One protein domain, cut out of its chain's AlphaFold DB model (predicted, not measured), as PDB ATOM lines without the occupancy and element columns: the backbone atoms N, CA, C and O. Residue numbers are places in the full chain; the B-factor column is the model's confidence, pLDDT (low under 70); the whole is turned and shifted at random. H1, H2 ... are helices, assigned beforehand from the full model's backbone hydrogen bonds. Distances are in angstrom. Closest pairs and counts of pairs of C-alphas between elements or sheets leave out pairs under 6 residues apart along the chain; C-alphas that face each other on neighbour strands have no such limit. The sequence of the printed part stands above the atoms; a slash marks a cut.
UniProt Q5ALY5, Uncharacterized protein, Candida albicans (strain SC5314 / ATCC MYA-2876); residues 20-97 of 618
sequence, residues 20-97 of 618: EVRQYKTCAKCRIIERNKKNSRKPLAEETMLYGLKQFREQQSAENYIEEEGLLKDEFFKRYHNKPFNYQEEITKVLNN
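This is residues 20 to 97 of the 618 residues of an uncharacterized protein of Candida albicans (strain SC5314 / ATCC MYA-2876) (UniProt Q5ALY5). A helix through the middle of the domain, H2, has another helix on each of two opposite sides: H1 meets it with its first turns and runs off at nearly a right angle, while H5 lies side by side with it and runs back the opposite way. On a third side of H2, the two short helices H3 and H4, with the loops before and after them, make a looser wall that comes near H2 without clear contact between the helices. The printed part has 78 residues with five named helices, in the order H1, H2, H3, H4, H5 along the chain, and no named strand; its class is all helix, with 41 residues in the helices. The whole is compact, with a radius of gyration of the C-alphas of 12.0 A, and rounded, spanning 31 by 28 by 22 A.

The first helix is H1, residues 28 to 37, and a short link of 8 residues joins it to H2, residues 46 to 59. H1 and H2 touch, and their lines are about perpendicular, at 79 degrees. Their closest C-alphas are those of Lys 29 and Gly 52, 4.5 A apart. A tight link of 5 residues joins H2 to H3, residues 65 to 68. H3 is close to H2 but not clearly touching it; the closest C-alphas, those of Phe 56 and Tyr 65, are 7.0 A apart. After a short link of 6 residues comes H4, residues 75 to 78, which is likewise close to H2 but not clearly touching, with the C-alphas of Met 49 and Phe 76 closest at 7.9 A. H3 and H4 are also close but not clearly touching, the C-alphas of Ile 66 and Phe 77 being closest at 7.2 A. A short link of 8 residues joins H4 to H5, residues 87 to 95, and these two helices are apart. H5 touches H2 at a shallow tilt of 3 degrees, and they run opposite ways. The closest C-alphas of H2 and H5 are those of Lys 54 and Tyr 87, 6.3 A apart. H1 is apart from H3, H4 and H5, and H3 is apart from H5. In H1, H2 and H5 every pair of O i and N i+4 is within hydrogen-bond range; H3 and H4 are too short for such a pair, and in each the one pair of O i and N i+3 is not within range.

H1 begins at the C-alpha of Ala 28, at (150.629, 141.059, 127.009), and measures 14.3 A from first to last C-alpha. H2, the longest helix with 14 residues, runs from C-alpha 46 at (146.047, 134.372, 134.159) to C-alpha 59 at (156.219, 150.716, 130.916), 19.5 A. H3, Tyr 65 to Glu 68, and H4, Glu 75 to Lys 78, have four residues each. H5 measures 12.1 A and ends at the C-alpha of Leu 95, at (151.539, 128.112, 139.561).

The two C-alphas farthest apart are those of Ser 61 and Asn 97, at 32.2 A, while the first and last printed C-alphas, those of Glu 20 and Asn 97, are 17.3 A apart. The printed part has no cut, and no link between the helices is long. The mean pLDDT of the printed part is 78.3. Confidence is under 70 at 15 residues: residue 41, residues 60 to 70, of which 65 to 68 belong to H3, residues 72 to 73, and residue 82.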
ATOM      1  N   GLU A  20     153.278 131.230 127.405       81.10
ATOM      2  CA  GLU A  20     151.900 131.568 127.045       81.10
ATOM      3  C   GLU A  20     151.786 132.934 126.351       81.10
ATOM      4  O   GLU A  20     151.059 133.089 125.375       81.10
ATOM      5  N   VAL A  21     152.545 133.938 126.792       84.09
ATOM      6  CA  VAL A  21     152.585 135.256 126.144       84.09
ATOM      7  C   VAL A  21     153.431 135.189 124.873       84.09
ATOM      8  O   VAL A  21     153.123 135.857 123.875       84.09
ATOM      9  N   ARG A  22     154.492 134.370 124.866       83.16
ATOM     10  CA  ARG A  22     155.407 134.243 123.725       83.16
ATOM     11  C   ARG A  22     154.737 133.663 122.482       83.16
ATOM     12  O   ARG A  22     155.153 134.054 121.396       83.16
ATOM     13  N   GLN A  23     153.707 132.830 122.582       82.82
ATOM     14  CA  GLN A  23     153.053 132.282 121.383       82.82
ATOM     15  C   GLN A  23     152.335 133.351 120.528       82.82
ATOM     16  O   GLN A  23     152.113 133.165 119.332       82.82
ATOM     17  N   TYR A  24     151.979 134.504 121.108       86.38
ATOM     18  CA  TYR A  24     151.240 135.555 120.405       86.38
ATOM     19  C   TYR A  24     152.151 136.530 119.648       86.38
ATOM     20  O   TYR A  24     153.321 136.683 119.974       86.38
ATOM     21  N   LYS A  25     151.617 137.253 118.649       86.54
ATOM     22  CA  LYS A  25     152.356 138.302 117.900       86.54
ATOM     23  C   LYS A  25     152.391 139.667 118.614       86.54
ATOM     24  O   LYS A  25     153.182 140.539 118.253       86.54
ATOM     25  N   THR A  26     151.526 139.879 119.600       89.78
ATOM     26  CA  THR A  26     151.428 141.103 120.412       89.78
ATOM     27  C   THR A  26     151.939 140.842 121.832       89.78
ATOM     28  O   THR A  26     151.896 139.706 122.295       89.78
ATOM     29  N   CYS A  27     152.456 141.871 122.515       91.24
ATOM     30  CA  CYS A  27     152.815 141.766 123.933       91.24
ATOM     31  C   CYS A  27     151.559 141.687 124.814       91.24
ATOM     32  O   CYS A  27     150.466 142.071 124.379       91.24
ATOM     33  N   ALA A  28     151.725 141.223 126.056       89.86
ATOM     34  CA  ALA A  28     150.629 141.059 127.009       89.86
ATOM     35  C   ALA A  28     149.848 142.366 127.225       89.86
ATOM     36  O   ALA A  28     148.627 142.366 127.076       89.86
ATOM     37  N   LYS A  29     150.549 143.493 127.440       88.70
ATOM     38  CA  LYS A  29     149.938 144.828 127.575       88.70
ATOM     39  C   LYS A  29     149.001 145.158 126.410       88.70
ATOM     40  O   LYS A  29     147.811 145.389 126.596       88.70
ATOM     41  N   CYS A  30     149.514 145.124 125.178       89.27
ATOM     42  CA  CYS A  30     148.723 145.458 123.990       89.27
ATOM     43  C   CYS A  30     147.539 144.512 123.763       89.27
ATOM     44  O   CYS A  30     146.537 144.932 123.182       89.27
ATOM     45  N   ARG A  31     147.662 143.247 124.177       88.15
ATOM     46  CA  ARG A  31     146.605 142.241 124.053       88.15
ATOM     47  C   ARG A  31     145.463 142.501 125.035       88.15
ATOM     48  O   ARG A  31     144.308 142.366 124.648       88.15
ATOM     49  N   ILE A  32     145.776 142.925 126.258       87.40
ATOM     50  CA  ILE A  32     144.780 143.334 127.257       87.40
ATOM     51  C   ILE A  32     144.013 144.569 126.776       87.40
ATOM     52  O   ILE A  32     142.786 144.541 126.753       87.40
ATOM     53  N   ILE A  33     144.713 145.601 126.292       85.31
ATOM     54  CA  ILE A  33     144.077 146.815 125.743       85.31
ATOM     55  C   ILE A  33     143.160 146.459 124.564       85.31
ATOM     56  O   ILE A  33     142.035 146.938 124.463       85.31
ATOM     57  N   GLU A  34     143.623 145.595 123.652       85.98
ATOM     58  CA  GLU A  34     142.801 145.134 122.525       85.98
ATOM     59  C   GLU A  34     141.545 144.395 122.986       85.98
ATOM     60  O   GLU A  34     140.468 144.608 122.431       85.98
ATOM     61  N   ARG A  35     141.677 143.539 124.004       84.22
ATOM     62  CA  ARG A  35     140.554 142.802 124.577       84.22
ATOM     63  C   ARG A  35     139.533 143.748 125.196       84.22
ATOM     64  O   ARG A  35     138.346 143.555 124.937       84.22
ATOM     65  N   ASN A  36     139.996 144.723 125.979       81.12
ATOM     66  CA  ASN A  36     139.129 145.686 126.646       81.12
ATOM     67  C   ASN A  36     138.378 146.532 125.612       81.12
ATOM     68  O   ASN A  36     137.157 146.621 125.657       81.12
ATOM     69  N   LYS A  37     139.082 147.022 124.581       81.84
ATOM     70  CA  LYS A  37     138.463 147.778 123.481       81.84
ATOM     71  C   LYS A  37     137.437 146.951 122.692       81.84
ATOM     72  O   LYS A  37     136.421 147.484 122.272       81.84
ATOM     73  N   LYS A  38     137.681 145.650 122.488       82.41
ATOM     74  CA  LYS A  38     136.774 144.748 121.748       82.41
ATOM     75  C   LYS A  38     135.683 144.102 122.611       82.41
ATOM     76  O   LYS A  38     134.937 143.280 122.083       82.41
ATOM     77  N   ASN A  39     135.627 144.379 123.919       75.95
ATOM     78  CA  ASN A  39     134.742 143.695 124.874       75.95
ATOM     79  C   ASN A  39     134.731 142.158 124.697       75.95
ATOM     80  O   ASN A  39     133.688 141.499 124.751       75.95
ATOM     81  N   SER A  40     135.898 141.558 124.422       76.11
ATOM     82  CA  SER A  40     135.949 140.140 124.051       76.11
ATOM     83  C   SER A  40     135.699 139.229 125.257       76.11
ATOM     84  O   SER A  40     136.402 139.291 126.270       76.11
ATOM     85  N   ARG A  41     134.732 138.316 125.098       66.47
ATOM     86  CA  ARG A  41     134.297 137.359 126.130       66.47
ATOM     87  C   ARG A  41     135.267 136.194 126.374       66.47
ATOM     88  O   ARG A  41     135.098 135.476 127.354       66.47
ATOM     89  N   LYS A  42     136.263 135.964 125.507       75.43
ATOM     90  CA  LYS A  42     137.208 134.844 125.678       75.43
ATOM     91  C   LYS A  42     138.176 135.144 126.834       75.43
ATOM     92  O   LYS A  42     138.828 136.190 126.784       75.43
ATOM     93  N   PRO A  43     138.296 134.263 127.847       72.76
ATOM     94  CA  PRO A  43     139.220 134.488 128.950       72.76
ATOM     95  C   PRO A  43     140.666 134.463 128.444       72.76
ATOM     96  O   PRO A  43     141.051 133.595 127.660       72.76
ATOM     97  N   LEU A  44     141.457 135.446 128.874       78.55
ATOM     98  CA  LEU A  44     142.911 135.402 128.758       78.55
ATOM     99  C   LEU A  44     143.470 134.537 129.886       78.55
ATOM    100  O   LEU A  44     142.931 134.537 130.991       78.55
ATOM    101  N   ALA A  45     144.567 133.843 129.595       80.58
ATOM    102  CA  ALA A  45     145.334 133.117 130.593       80.58
ATOM    103  C   ALA A  45     145.787 134.059 131.723       80.58
ATOM    104  O   ALA A  45     146.170 135.209 131.467       80.58
ATOM    105  N   GLU A  46     145.749 133.578 132.963       82.36
ATOM    106  CA  GLU A  46     146.047 134.372 134.159       82.36
ATOM    107  C   GLU A  46     147.489 134.907 134.135       82.36
ATOM    108  O   GLU A  46     147.760 136.044 134.510       82.36
ATOM    109  N   GLU A  47     148.408 134.148 133.549       82.74
ATOM    110  CA  GLU A  47     149.811 134.485 133.319       82.74
ATOM    111  C   GLU A  47     149.961 135.649 132.340       82.74
ATOM    112  O   GLU A  47     150.814 136.518 132.527       82.74
ATOM    113  N   THR A  48     149.107 135.700 131.311       85.59
ATOM    114  CA  THR A  48     149.069 136.831 130.375       85.59
ATOM    115  C   THR A  48     148.543 138.080 131.071       85.59
ATOM    116  O   THR A  48     149.071 139.168 130.842       85.59
ATOM    117  N   MET A  49     147.541 137.935 131.940       86.83
ATOM    118  CA  MET A  49     146.976 139.046 132.706       86.83
ATOM    119  C   MET A  49     147.988 139.599 133.723       86.83
ATOM    120  O   MET A  49     148.234 140.805 133.742       86.83
ATOM    121  N   LEU A  50     148.651 138.728 134.495       86.52
ATOM    122  CA  LEU A  50     149.698 139.092 135.458       86.52
ATOM    123  C   LEU A  50     150.905 139.747 134.785       86.52
ATOM    124  O   LEU A  50     151.386 140.787 135.233       86.52
ATOM    125  N   TYR A  51     151.403 139.158 133.697       87.99
ATOM    126  CA  TYR A  51     152.553 139.718 132.993       87.99
ATOM    127  C   TYR A  51     152.196 141.026 132.277       87.99
ATOM    128  O   TYR A  51     153.000 141.952 132.208       87.99
ATOM    129  N   GLY A  52     150.965 141.148 131.783       88.18
ATOM    130  CA  GLY A  52     150.453 142.411 131.277       88.18
ATOM    131  C   GLY A  52     150.417 143.487 132.356       88.18
ATOM    132  O   GLY A  52     150.889 144.590 132.107       88.18
ATOM    133  N   LEU A  53     149.952 143.154 133.563       84.41
ATOM    134  CA  LEU A  53     149.960 144.060 134.714       84.41
ATOM    135  C   LEU A  53     151.380 144.509 135.088       84.41
ATOM    136  O   LEU A  53     151.596 145.697 135.326       84.41
ATOM    137  N   LYS A  54     152.356 143.594 135.049       85.90
ATOM    138  CA  LYS A  54     153.784 143.926 135.174       85.90
ATOM    139  C   LYS A  54     154.206 144.955 134.121       85.90
ATOM    140  O   LYS A  54     154.754 145.995 134.469       85.90
ATOM    141  N   GLN A  55     153.896 144.712 132.845       85.49
ATOM    142  CA  GLN A  55     154.228 145.641 131.758       85.49
ATOM    143  C   GLN A  55     153.524 146.992 131.889       85.49
ATOM    144  O   GLN A  55     154.101 148.007 131.513       85.49
ATOM    145  N   PHE A  56     152.289 147.029 132.385       85.44
ATOM    146  CA  PHE A  56     151.602 148.285 132.645       85.44
ATOM    147  C   PHE A  56     152.338 149.106 133.714       85.44
ATOM    148  O   PHE A  56     152.635 150.267 133.457       85.44
ATOM    149  N   ARG A  57     152.739 148.493 134.837       77.63
ATOM    150  CA  ARG A  57     153.504 149.187 135.890       77.63
ATOM    151  C   ARG A  57     154.904 149.608 135.463       77.63
ATOM    152  O   ARG A  57     155.354 150.679 135.836       77.63
ATOM    153  N   GLU A  58     155.605 148.769 134.705       80.10
ATOM    154  CA  GLU A  58     156.992 149.048 134.310       80.10
ATOM    155  C   GLU A  58     157.096 150.002 133.113       80.10
ATOM    156  O   GLU A  58     158.077 150.729 132.993       80.10
ATOM    157  N   GLN A  59     156.129 149.979 132.187       74.68
ATOM    158  CA  GLN A  59     156.219 150.716 130.916       74.68
ATOM    159  C   GLN A  59     155.317 151.948 130.835       74.68
ATOM    160  O   GLN A  59     155.362 152.645 129.816       74.68
ATOM    161  N   GLN A  60     154.436 152.173 131.809       68.70
ATOM    162  CA  GLN A  60     153.558 153.338 131.850       68.70
ATOM    163  C   GLN A  60     153.963 154.214 133.031       68.70
ATOM    164  O   GLN A  60     154.139 153.729 134.141       68.70
ATOM    165  N   SER A  61     154.140 155.505 132.768       58.86
ATOM    166  CA  SER A  61     154.481 156.487 133.799       58.86
ATOM    167  C   SER A  61     153.281 156.888 134.658       58.86
ATOM    168  O   SER A  61     153.466 157.510 135.695       58.86
ATOM    169  N   ALA A  62     152.059 156.588 134.208       58.62
ATOM    170  CA  ALA A  62     150.834 156.906 134.926       58.62
ATOM    171  C   ALA A  62     150.557 155.833 135.984       58.62
ATOM    172  O   ALA A  62     150.417 154.665 135.637       58.62
ATOM    173  N   GLU A  63     150.445 156.221 137.256       59.54
ATOM    174  CA  GLU A  63     150.077 155.311 138.354       59.54
ATOM    175  C   GLU A  63     148.628 154.810 138.218       59.54
ATOM    176  O   GLU A  63     148.351 153.646 138.507       59.54
ATOM    177  N   ASN A  64     147.738 155.632 137.645       65.72
ATOM    178  CA  ASN A  64     146.328 155.305 137.396       65.72
ATOM    179  C   ASN A  64     146.084 154.661 136.022       65.72
ATOM    180  O   ASN A  64     144.983 154.731 135.479       65.72
ATOM    181  N   TYR A  65     147.082 153.981 135.454       67.39
ATOM    182  CA  TYR A  65     146.937 153.315 134.157       67.39
ATOM    183  C   TYR A  65     145.747 152.340 134.085       67.39
ATOM    184  O   TYR A  65     145.232 152.066 133.004       67.39
ATOM    185  N   ILE A  66     145.313 151.780 135.222       65.95
ATOM    186  CA  ILE A  66     144.168 150.860 135.276       65.95
ATOM    187  C   ILE A  66     142.848 151.620 135.045       65.95
ATOM    188  O   ILE A  66     141.949 151.088 134.393       65.95
ATOM    189  N   GLU A  67     142.735 152.856 135.536       67.02
ATOM    190  CA  GLU A  67     141.578 153.732 135.310       67.02
ATOM    191  C   GLU A  67     141.599 154.317 133.899       67.02
ATOM    192  O   GLU A  67     140.607 154.191 133.184       67.02
ATOM    193  N   GLU A  68     142.740 154.866 133.465       65.88
ATOM    194  CA  GLU A  68     142.882 155.506 132.147       65.88
ATOM    195  C   GLU A  68     142.584 154.542 130.990       65.88
ATOM    196  O   GLU A  68     141.914 154.899 130.025       65.88
ATOM    197  N   GLU A  69     143.023 153.287 131.095       67.38
ATOM    198  CA  GLU A  69     142.782 152.269 130.062       67.38
ATOM    199  C   GLU A  69     141.397 151.599 130.198       67.38
ATOM    200  O   GLU A  69     141.081 150.644 129.477       67.38
ATOM    201  N   GLY A  70     140.567 152.051 131.150       68.46
ATOM    202  CA  GLY A  70     139.237 151.507 131.428       68.46
ATOM    203  C   GLY A  70     139.258 150.059 131.923       68.46
ATOM    204  O   GLY A  70     138.296 149.317 131.709       68.46
ATOM    205  N   LEU A  71     140.362 149.620 132.534       73.71
ATOM    206  CA  LEU A  71     140.581 148.239 132.972       73.71
ATOM    207  C   LEU A  71     139.878 147.915 134.295       73.71
ATOM    208  O   LEU A  71     139.755 146.737 134.623       73.71
ATOM    209  N   LEU A  72     139.343 148.915 135.013       66.96
ATOM    210  CA  LEU A  72     138.504 148.708 136.209       66.96
ATOM    211  C   LEU A  72     137.251 147.856 135.942       66.96
ATOM    212  O   LEU A  72     136.667 147.327 136.886       66.96
ATOM    213  N   LYS A  73     136.846 147.710 134.673       69.87
ATOM    214  CA  LYS A  73     135.740 146.834 134.260       69.87
ATOM    215  C   LYS A  73     136.067 145.346 134.414       69.87
ATOM    216  O   LYS A  73     135.151 144.534 134.495       69.87
ATOM    217  N   ASP A  74     137.348 144.975 134.435       73.41
ATOM    218  CA  ASP A  74     137.772 143.592 134.635       73.41
ATOM    219  C   ASP A  74     138.017 143.333 136.130       73.41
ATOM    220  O   ASP A  74     138.896 143.934 136.760       73.41
ATOM    221  N   GLU A  75     137.263 142.387 136.690       77.26
ATOM    222  CA  GLU A  75     137.399 141.931 138.077       77.26
ATOM    223  C   GLU A  75     138.833 141.496 138.419       77.26
ATOM    224  O   GLU A  75     139.265 141.619 139.567       77.26
ATOM    225  N   PHE A  76     139.608 141.026 137.435       81.56
ATOM    226  CA  PHE A  76     141.013 140.697 137.639       81.56
ATOM    227  C   PHE A  76     141.848 141.933 137.997       81.56
ATOM    228  O   PHE A  76     142.594 141.906 138.976       81.56
ATOM    229  N   PHE A  77     141.727 143.030 137.240       80.27
ATOM    230  CA  PHE A  77     142.528 144.238 137.471       80.27
ATOM    231  C   PHE A  77     142.056 145.022 138.692       80.27
ATOM    232  O   PHE A  77     142.881 145.588 139.411       80.27
ATOM    233  N   LYS A  78     140.756 144.968 138.994       78.44
ATOM    234  CA  LYS A  78     140.167 145.581 140.189       78.44
ATOM    235  C   LYS A  78     140.813 145.080 141.486       78.44
ATOM    236  O   LYS A  78     141.004 145.853 142.420       78.44
ATOM    237  N   ARG A  79     141.247 143.813 141.532       78.08
ATOM    238  CA  ARG A  79     141.946 143.228 142.696       78.08
ATOM    239  C   ARG A  79     143.303 143.864 142.985       78.08
ATOM    240  O   ARG A  79     143.723 143.833 144.142       78.08
ATOM    241  N   TYR A  80     143.958 144.413 141.964       77.26
ATOM    242  CA  TYR A  80     145.291 145.016 142.044       77.26
ATOM    243  C   TYR A  80     145.274 146.548 141.967       77.26
ATOM    244  O   TYR A  80     146.339 147.170 141.994       77.26
ATOM    245  N   HIS A  81     144.087 147.156 141.886       73.54
ATOM    246  CA  HIS A  81     143.930 148.602 141.955       73.54
ATOM    247  C   HIS A  81     144.407 149.115 143.318       73.54
ATOM    248  O   HIS A  81     144.003 148.580 144.350       73.54
ATOM    249  N   ASN A  82     145.308 150.100 143.319       68.59
ATOM    250  CA  ASN A  82     145.900 150.709 144.518       68.59
ATOM    251  C   ASN A  82     146.563 149.731 145.512       68.59
ATOM    252  O   ASN A  82     146.795 150.079 146.666       68.59
ATOM    253  N   LYS A  83     146.906 148.506 145.083       71.98
ATOM    254  CA  LYS A  83     147.633 147.529 145.912       71.98
ATOM    255  C   LYS A  83     149.075 147.347 145.441       71.98
ATOM    256  O   LYS A  83     149.340 147.436 144.236       71.98
ATOM    257  N   PRO A  84     150.027 147.044 146.340       73.33
ATOM    258  CA  PRO A  84     151.355 146.618 145.922       73.33
ATOM    259  C   PRO A  84     151.236 145.332 145.091       73.33
ATOM    260  O   PRO A  84     150.513 144.406 145.454       73.33
ATOM    261  N   PHE A  85     151.915 145.296 143.949       78.54
ATOM    262  CA  PHE A  85     151.919 144.159 143.032       78.54
ATOM    263  C   PHE A  85     153.349 143.666 142.887       78.54
ATOM    264  O   PHE A  85     154.209 144.397 142.395       78.54
ATOM    265  N   ASN A  86     153.590 142.420 143.289       81.20
ATOM    266  CA  ASN A  86     154.842 141.724 143.042       81.20
ATOM    267  C   ASN A  86     154.577 140.570 142.071       81.20
ATOM    268  O   ASN A  86     154.034 139.535 142.454       81.20
ATOM    269  N   TYR A  87     154.983 140.751 140.812       80.64
ATOM    270  CA  TYR A  87     154.772 139.755 139.760       80.64
ATOM    271  C   TYR A  87     155.282 138.361 140.153       80.64
ATOM    272  O   TYR A  87     154.602 137.373 139.886       80.64
ATOM    273  N   GLN A  88     156.446 138.274 140.809       77.62
ATOM    274  CA  GLN A  88     157.069 136.991 141.137       77.62
ATOM    275  C   GLN A  88     156.283 136.228 142.210       77.62
ATOM    276  O   GLN A  88     156.157 135.006 142.131       77.62
ATOM    277  N   GLU A  89     155.737 136.931 143.200       78.65
ATOM    278  CA  GLU A  89     154.900 136.324 144.238       78.65
ATOM    279  C   GLU A  89     153.552 135.880 143.670       78.65
ATOM    280  O   GLU A  89     153.128 134.750 143.912       78.65
ATOM    281  N   GLU A  90     152.907 136.731 142.870       83.25
ATOM    282  CA  GLU A  90     151.590 136.435 142.305       83.25
ATOM    283  C   GLU A  90     151.639 135.291 141.289       83.25
ATOM    284  O   GLU A  90     150.822 134.373 141.363       83.25
ATOM    285  N   ILE A  91     152.642 135.250 140.402       79.36
ATOM    286  CA  ILE A  91     152.772 134.117 139.473       79.36
ATOM    287  C   ILE A  91     153.094 132.810 140.202       79.36
ATOM    288  O   ILE A  91     152.612 131.751 139.812       79.36
ATOM    289  N   THR A  92     153.845 132.871 141.307       77.56
ATOM    290  CA  THR A  92     154.128 131.692 142.134       77.56
ATOM    291  C   THR A  92     152.858 131.167 142.809       77.56
ATOM    292  O   THR A  92     152.676 129.956 142.893       77.56
ATOM    293  N   LYS A  93     151.943 132.046 143.247       79.93
ATOM    294  CA  LYS A  93     150.633 131.641 143.791       79.93
ATOM    295  C   LYS A  93     149.768 130.948 142.740       79.93
ATOM    296  O   LYS A  93     149.172 129.921 143.050       79.93
ATOM    297  N   VAL A  94     149.732 131.476 141.514       76.63
ATOM    298  CA  VAL A  94     148.986 130.868 140.400       76.63
ATOM    299  C   VAL A  94     149.553 129.490 140.058       76.63
ATOM    300  O   VAL A  94     148.807 128.517 140.022       76.63
ATOM    301  N   LEU A  95     150.876 129.375 139.909       75.73
ATOM    302  CA  LEU A  95     151.539 128.112 139.561       75.73
ATOM    303  C   LEU A  95     151.481 127.055 140.678       75.73
ATOM    304  O   LEU A  95     151.496 125.862 140.386       75.73
ATOM    305  N   ASN A  96     151.408 127.472 141.947       77.41
ATOM    306  CA  ASN A  96     151.282 126.565 143.095       77.41
ATOM    307  C   ASN A  96     149.828 126.207 143.437       77.41
ATOM    308  O   ASN A  96     149.598 125.418 144.358       77.41
ATOM    309  N   ASN A  97     148.839 126.785 142.754       74.67
ATOM    310  CA  ASN A  97     147.441 126.470 143.008       74.67
ATOM    311  C   ASN A  97     147.149 125.025 142.549       74.67
ATOM    312  O   ASN A  97     147.338 124.712 141.374       74.67
TER     313      ASN A  97